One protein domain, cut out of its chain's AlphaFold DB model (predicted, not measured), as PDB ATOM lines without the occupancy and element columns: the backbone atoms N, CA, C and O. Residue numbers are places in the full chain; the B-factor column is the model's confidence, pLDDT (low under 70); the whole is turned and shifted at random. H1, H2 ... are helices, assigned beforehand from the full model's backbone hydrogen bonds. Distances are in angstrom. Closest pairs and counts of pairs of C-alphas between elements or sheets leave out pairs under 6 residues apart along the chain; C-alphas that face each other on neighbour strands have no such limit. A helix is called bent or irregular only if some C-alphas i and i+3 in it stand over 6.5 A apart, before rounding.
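This is residues 2 to 48 of the 119 residues of an uncharacterized protein of Penicillium subrubescens (UniProt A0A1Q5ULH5). Two helices, the longer H2 and the shorter H1, make an open V: they meet near the end of H1 and the beginning of H2, and the loop of residues 18 to 24 lies at the corner. From there residues 29 to 48 and residues 2 to 12 stand free as the two arms, with an empty gap between them. The printed part has 47 residues with two named helices, H1 then H2, and no named strand; the class is all helix. The whole is loose, with a radius of gyration of the C-alphas of 13.7 A, and flat, spanning 44 by 26 by 8 A.

H2, residues 25 to 46, measures 33.6 A from C-alpha 25 at (-33.486, 36.779, -18.576) to C-alpha 46 at (-29.233, 15.479, -44.204). It has a kink of 27 degrees near residue 35. H2 is neither bent nor irregular, but only just: C-alphas 35 and 38 are 6.4 A apart. H1, residues 3 to 17, measures 22.5 A and begins with C-alpha 3 at (-19.534, 14.787, -19.565). It too is neither bent nor irregular, but only just: C-alphas 11 and 14 are 6.2 A apart.

H2 touches H1 with residues 25 to 28 alone, and H1 touches H2 with residues 16 to 17 alone. Their closest C-alphas, those of Val 17 and Gly 25, are 4.8 A apart, while the centres are 17.1 A apart. The two form a helical hairpin and run opposite ways at a steep tilt of 40 degrees. O i to N i+4 pairs are within hydrogen-bond range in 13 of 18 cases in H2 and 9 of 11 in H1.

The two C-alphas farthest apart, those of Asn 20 and Pro 48, are 44.2 A apart. The printed part has no cut, and the link from H1 to H2 is short, with 7 residues. The mean pLDDT of the printed part is 84.0; residues 21 to 22 and residue 48 are under 70.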
ATOM      1  N   THR A   2     -20.068  13.312 -23.591       72.19
ATOM      2  CA  THR A   2     -21.114  14.204 -23.038       72.19
ATOM      3  C   THR A   2     -20.768  14.863 -21.696       72.19
ATOM      4  O   THR A   2     -21.363  15.882 -21.358       72.19
ATOM      5  N   SER A   3     -19.789  14.347 -20.945       79.69
ATOM      6  CA  SER A   3     -19.534  14.787 -19.565       79.69
ATOM      7  C   SER A   3     -19.110  16.254 -19.453       79.69
ATOM      8  O   SER A   3     -19.612  16.973 -18.599       79.69
ATOM      9  N   VAL A   4     -18.236  16.734 -20.344       85.75
ATOM     10  CA  VAL A   4     -17.746  18.124 -20.286       85.75
ATOM     11  C   VAL A   4     -18.826  19.106 -20.737       85.75
ATOM     12  O   VAL A   4     -19.087  20.093 -20.054       85.75
ATOM     13  N   ALA A   5     -19.518  18.812 -21.842       83.88
ATOM     14  CA  ALA A   5     -20.588  19.665 -22.356       83.88
ATOM     15  C   ALA A   5     -21.767  19.773 -21.372       83.88
ATOM     16  O   ALA A   5     -22.297  20.863 -21.163       83.88
ATOM     17  N   GLY A   6     -22.139  18.667 -20.717       84.69
ATOM     18  CA  GLY A   6     -23.187  18.657 -19.697       84.69
ATOM     19  C   GLY A   6     -22.825  19.484 -18.463       84.69
ATOM     20  O   GLY A   6     -23.659  20.246 -17.975       84.69
ATOM     21  N   VAL A   7     -21.579  19.398 -17.987       90.06
ATOM     22  CA  VAL A   7     -21.100  20.220 -16.862       90.06
ATOM     23  C   VAL A   7     -21.109  21.705 -17.232       90.06
ATOM     24  O   VAL A   7     -21.609  22.520 -16.461       90.06
ATOM     25  N   VAL A   8     -20.646  22.061 -18.435       88.75
ATOM     26  CA  VAL A   8     -20.659  23.452 -18.915       88.75
ATOM     27  C   VAL A   8     -22.085  24.003 -18.981       88.75
ATOM     28  O   VAL A   8     -22.328  25.087 -18.460       88.75
ATOM     29  N   MET A   9     -23.046  23.264 -19.542       86.94
ATOM     30  CA  MET A   9     -24.440  23.727 -19.645       86.94
ATOM     31  C   MET A   9     -25.119  23.909 -18.280       86.94
ATOM     32  O   MET A   9     -25.888  24.856 -18.105       86.94
ATOM     33  N   ASN A  10     -24.806  23.054 -17.300       86.69
ATOM     34  CA  ASN A  10     -25.340  23.165 -15.937       86.69
ATOM     35  C   ASN A  10     -24.815  24.393 -15.184       86.69
ATOM     36  O   ASN A  10     -25.516  24.931 -14.334       86.69
ATOM     37  N   VAL A  11     -23.606  24.857 -15.503       87.94
ATOM     38  CA  VAL A  11     -23.048  26.090 -14.933       87.94
ATOM     39  C   VAL A  11     -23.521  27.312 -15.721       87.94
ATOM     40  O   VAL A  11     -23.913  28.314 -15.133       87.94
ATOM     41  N   LEU A  12     -23.543  27.238 -17.052       85.69
ATOM     42  CA  LEU A  12     -23.888  28.362 -17.925       85.69
ATOM     43  C   LEU A  12     -25.352  28.805 -17.760       85.69
ATOM     44  O   LEU A  12     -25.628  29.998 -17.662       85.69
ATOM     45  N   THR A  13     -26.290  27.856 -17.690       86.06
ATOM     46  CA  THR A  13     -27.737  28.135 -17.601       86.06
ATOM     47  C   THR A  13     -28.124  29.018 -16.403       86.06
ATOM     48  O   THR A  13     -28.772  30.042 -16.624       86.06
ATOM     49  N   PRO A  14     -27.721  28.716 -15.149       85.81
ATOM     50  CA  PRO A  14     -28.048  29.575 -14.012       85.81
ATOM     51  C   PRO A  14     -27.348  30.937 -14.075       85.81
ATOM     52  O   PRO A  14     -27.929  31.923 -13.621       85.81
ATOM     53  N   TYR A  15     -26.152  31.036 -14.672       84.19
ATOM     54  CA  TYR A  15     -25.487  32.329 -14.871       84.19
ATOM     55  C   TYR A  15     -26.204  33.222 -15.885       84.19
ATOM     56  O   TYR A  15     -26.178  34.428 -15.713       84.19
ATOM     57  N   MET A  16     -26.864  32.672 -16.904       82.94
ATOM     58  CA  MET A  16     -27.576  33.479 -17.907       82.94
ATOM     59  C   MET A  16     -28.919  34.055 -17.414       82.94
ATOM     60  O   MET A  16     -29.430  35.025 -17.976       82.94
ATOM     61  N   VAL A  17     -29.527  33.445 -16.392       80.94
ATOM     62  CA  VAL A  17     -30.852  33.837 -15.867       80.94
ATOM     63  C   VAL A  17     -30.741  34.685 -14.593       80.94
ATOM     64  O   VAL A  17     -31.689  35.371 -14.219       80.94
ATOM     65  N   ASN A  18     -29.589  34.670 -13.919       82.25
ATOM     66  CA  ASN A  18     -29.394  35.420 -12.683       82.25
ATOM     67  C   ASN A  18     -29.389  36.942 -12.935       82.25
ATOM     68  O   ASN A  18     -28.720  37.443 -13.830       82.25
ATOM     69  N   ALA A  19     -30.096  37.714 -12.107       70.38
ATOM     70  CA  ALA A  19     -30.157  39.171 -12.251       70.38
ATOM     71  C   ALA A  19     -28.849  39.886 -11.844       70.38
ATOM     72  O   ALA A  19     -28.548  40.963 -12.355       70.38
ATOM     73  N   ASN A  20     -28.048  39.283 -10.954       74.81
ATOM     74  CA  ASN A  20     -26.801  39.863 -10.430       74.81
ATOM     75  C   ASN A  20     -25.558  39.518 -11.269       74.81
ATOM     76  O   ASN A  20     -24.490  40.106 -11.084       74.81
ATOM     77  N   LYS A  21     -25.664  38.547 -12.179       66.88
ATOM     78  CA  LYS A  21     -24.599  38.120 -13.093       66.88
ATOM     79  C   LYS A  21     -25.242  37.844 -14.446       66.88
ATOM     80  O   LYS A  21     -26.101  36.989 -14.502       66.88
ATOM     81  N   TRP A  22     -24.822  38.541 -15.505       69.94
ATOM     82  CA  TRP A  22     -25.238  38.262 -16.891       69.94
ATOM     83  C   TRP A  22     -26.771  38.159 -17.080       69.94
ATOM     84  O   TRP A  22     -27.284  37.177 -17.601       69.94
ATOM     85  N   ASN A  23     -27.487  39.211 -16.670       78.31
ATOM     86  CA  ASN A  23     -28.948  39.379 -16.693       78.31
ATOM     87  C   ASN A  23     -29.580  39.300 -18.108       78.31
ATOM     88  O   ASN A  23     -30.099  40.286 -18.632       78.31
ATOM     89  N   TRP A  24     -29.510  38.147 -18.776       76.75
ATOM     90  CA  TRP A  24     -30.135  37.930 -20.083       76.75
ATOM     91  C   TRP A  24     -31.620  37.597 -19.963       76.75
ATOM     92  O   TRP A  24     -32.368  37.864 -20.908       76.75
ATOM     93  N   GLY A  25     -32.073  37.075 -18.820       81.19
ATOM     94  CA  GLY A  25     -33.486  36.779 -18.576       81.19
ATOM     95  C   GLY A  25     -34.100  35.983 -19.737       81.19
ATOM     96  O   GLY A  25     -33.558  34.960 -20.152       81.19
ATOM     97  N   PHE A  26     -35.189  36.487 -20.327       80.88
ATOM     98  CA  PHE A  26     -35.865  35.842 -21.464       80.88
ATOM     99  C   PHE A  26     -35.076  35.891 -22.790       80.88
ATOM    100  O   PHE A  26     -35.330  35.096 -23.693       80.88
ATOM    101  N   LYS A  27     -34.075  36.776 -22.934       82.12
ATOM    102  CA  LYS A  27     -33.252  36.844 -24.160       82.12
ATOM    103  C   LYS A  27     -32.395  35.588 -24.371       82.12
ATOM    104  O   LYS A  27     -31.964  35.345 -25.494       82.12
ATOM    105  N   THR A  28     -32.219  34.758 -23.343       85.75
ATOM    106  CA  THR A  28     -31.590  33.428 -23.442       85.75
ATOM    107  C   THR A  28     -32.282  32.513 -24.455       85.75
ATOM    108  O   THR A  28     -31.612  31.723 -25.118       85.75
ATOM    109  N   GLY A  29     -33.593  32.676 -24.669       86.50
ATOM    110  CA  GLY A  29     -34.329  31.951 -25.707       86.50
ATOM    111  C   GLY A  29     -33.775  32.192 -27.114       86.50
ATOM    112  O   GLY A  29     -33.673  31.253 -27.896       86.50
ATOM    113  N   TRP A  30     -33.317  33.412 -27.421       88.12
ATOM    114  CA  TRP A  30     -32.702  33.732 -28.716       88.12
ATOM    115  C   TRP A  30     -31.321  33.097 -28.893       88.12
ATOM    116  O   TRP A  30     -30.949  32.759 -30.012       88.12
ATOM    117  N   PHE A  31     -30.578  32.886 -27.803       88.31
ATOM    118  CA  PHE A  31     -29.298  32.179 -27.841       88.31
ATOM    119  C   PHE A  31     -29.499  30.700 -28.191       88.31
ATOM    120  O   PHE A  31     -28.880  30.195 -29.127       88.31
ATOM    121  N   TYR A  32     -30.422  30.025 -27.503       87.56
ATOM    122  CA  TYR A  32     -30.723  28.619 -27.778       87.56
ATOM    123  C   TYR A  32     -31.424  28.417 -29.121       87.56
ATOM    124  O   TYR A  32     -31.107  27.462 -29.825       87.56
ATOM    125  N   ALA A  33     -32.310  29.331 -29.525       92.00
ATOM    126  CA  ALA A  33     -32.884  29.320 -30.867       92.00
ATOM    127  C   ALA A  33     -31.801  29.514 -31.940       92.00
ATOM    128  O   ALA A  33     -31.795  28.793 -32.932       92.00
ATOM    129  N   GLY A  34     -30.843  30.422 -31.721       93.31
ATOM    130  CA  GLY A  34     -29.720  30.653 -32.630       93.31
ATOM    131  C   GLY A  34     -28.778  29.454 -32.759       93.31
ATOM    132  O   GLY A  34     -28.339  29.150 -33.862       93.31
ATOM    133  N   VAL A  35     -28.504  28.740 -31.663       91.19
ATOM    134  CA  VAL A  35     -27.705  27.499 -31.674       91.19
ATOM    135  C   VAL A  35     -28.481  26.311 -32.251       91.19
ATOM    136  O   VAL A  35     -27.898  25.462 -32.922       91.19
ATOM    137  N   GLY A  36     -29.794  26.246 -32.022       92.75
ATOM    138  CA  GLY A  36     -30.659  25.178 -32.523       92.75
ATOM    139  C   GLY A  36     -30.976  25.300 -34.014       92.75
ATOM    140  O   GLY A  36     -31.112  24.288 -34.696       92.75
ATOM    141  N   LEU A  37     -31.043  26.521 -34.550       95.38
ATOM    142  CA  LEU A  37     -31.365  26.783 -35.952       95.38
ATOM    143  C   LEU A  37     -30.412  26.103 -36.958       95.38
ATOM    144  O   LEU A  37     -30.913  25.419 -37.850       95.38
ATOM    145  N   PRO A  38     -29.069  26.201 -36.852       93.00
ATOM    146  CA  PRO A  38     -28.172  25.496 -37.767       93.00
ATOM    147  C   PRO A  38     -28.268  23.975 -37.617       93.00
ATOM    148  O   PRO A  38     -28.110  23.263 -38.606       93.00
ATOM    149  N   PHE A  39     -28.572  23.465 -36.419       91.69
ATOM    150  CA  PHE A  39     -28.782  22.033 -36.205       91.69
ATOM    151  C   PHE A  39     -30.066  21.537 -36.883       91.69
ATOM    152  O   PHE A  39     -30.072  20.475 -37.510       91.69
ATOM    153  N   LEU A  40     -31.134  22.337 -36.825       90.81
ATOM    154  CA  LEU A  40     -32.386  22.065 -37.524       90.81
ATOM    155  C   LEU A  40     -32.195  22.109 -39.044       90.81
ATOM    156  O   LEU A  40     -32.628  21.192 -39.733       90.81
ATOM    157  N   ILE A  41     -31.502  23.127 -39.565       91.44
ATOM    158  CA  ILE A  41     -31.195  23.245 -40.999       91.44
ATOM    159  C   ILE A  41     -30.315  22.077 -41.459       91.44
ATOM    160  O   ILE A  41     -30.586  21.472 -42.493       91.44
ATOM    161  N   GLY A  42     -29.286  21.720 -40.686       89.75
ATOM    162  CA  GLY A  42     -28.424  20.578 -40.982       89.75
ATOM    163  C   GLY A  42     -29.210  19.268 -41.027       89.75
ATOM    164  O   GLY A  42     -29.088  18.518 -41.990       89.75
ATOM    165  N   THR A  43     -30.078  19.039 -40.040       86.75
ATOM    166  CA  THR A  43     -30.974  17.873 -40.012       86.75
ATOM    167  C   THR A  43     -31.944  17.880 -41.189       86.75
ATOM    168  O   THR A  43     -32.132  16.846 -41.811       86.75
ATOM    169  N   TRP A  44     -32.509  19.029 -41.560       83.56
ATOM    170  CA  TRP A  44     -33.420  19.145 -42.701       83.56
ATOM    171  C   TRP A  44     -32.748  18.798 -44.040       83.56
ATOM    172  O   TRP A  44     -33.372  18.217 -44.925       83.56
ATOM    173  N   LEU A  45     -31.466  19.141 -44.198       81.31
ATOM    174  CA  LEU A  45     -30.702  18.848 -45.413       81.31
ATOM    175  C   LEU A  45     -30.155  17.412 -45.452       81.31
ATOM    176  O   LEU A  45     -30.065  16.835 -46.537       81.31
ATOM    177  N   LEU A  46     -29.772  16.844 -44.302       81.19
ATOM    178  CA  LEU A  46     -29.233  15.479 -44.204       81.19
ATOM    179  C   LEU A  46     -30.318  14.407 -44.111       81.19
ATOM    180  O   LEU A  46     -30.132  13.320 -44.653       81.19
ATOM    181  N   LEU A  47     -31.422  14.705 -43.427       76.12
ATOM    182  CA  LEU A  47     -32.514  13.780 -43.136       76.12
ATOM    183  C   LEU A  47     -33.848  14.265 -43.739       76.12
ATOM    184  O   LEU A  47     -34.785  14.601 -43.016       76.12
ATOM    185  N   PRO A  48     -33.957  14.342 -45.068       68.06
ATOM    186  CA  PRO A  48     -35.232  14.563 -45.728       68.06
ATOM    187  C   PRO A  48     -36.071  13.289 -45.699       68.06
ATOM    188  O   PRO A  48     -35.540  12.183 -45.728       68.06
TER     189      PRO A  48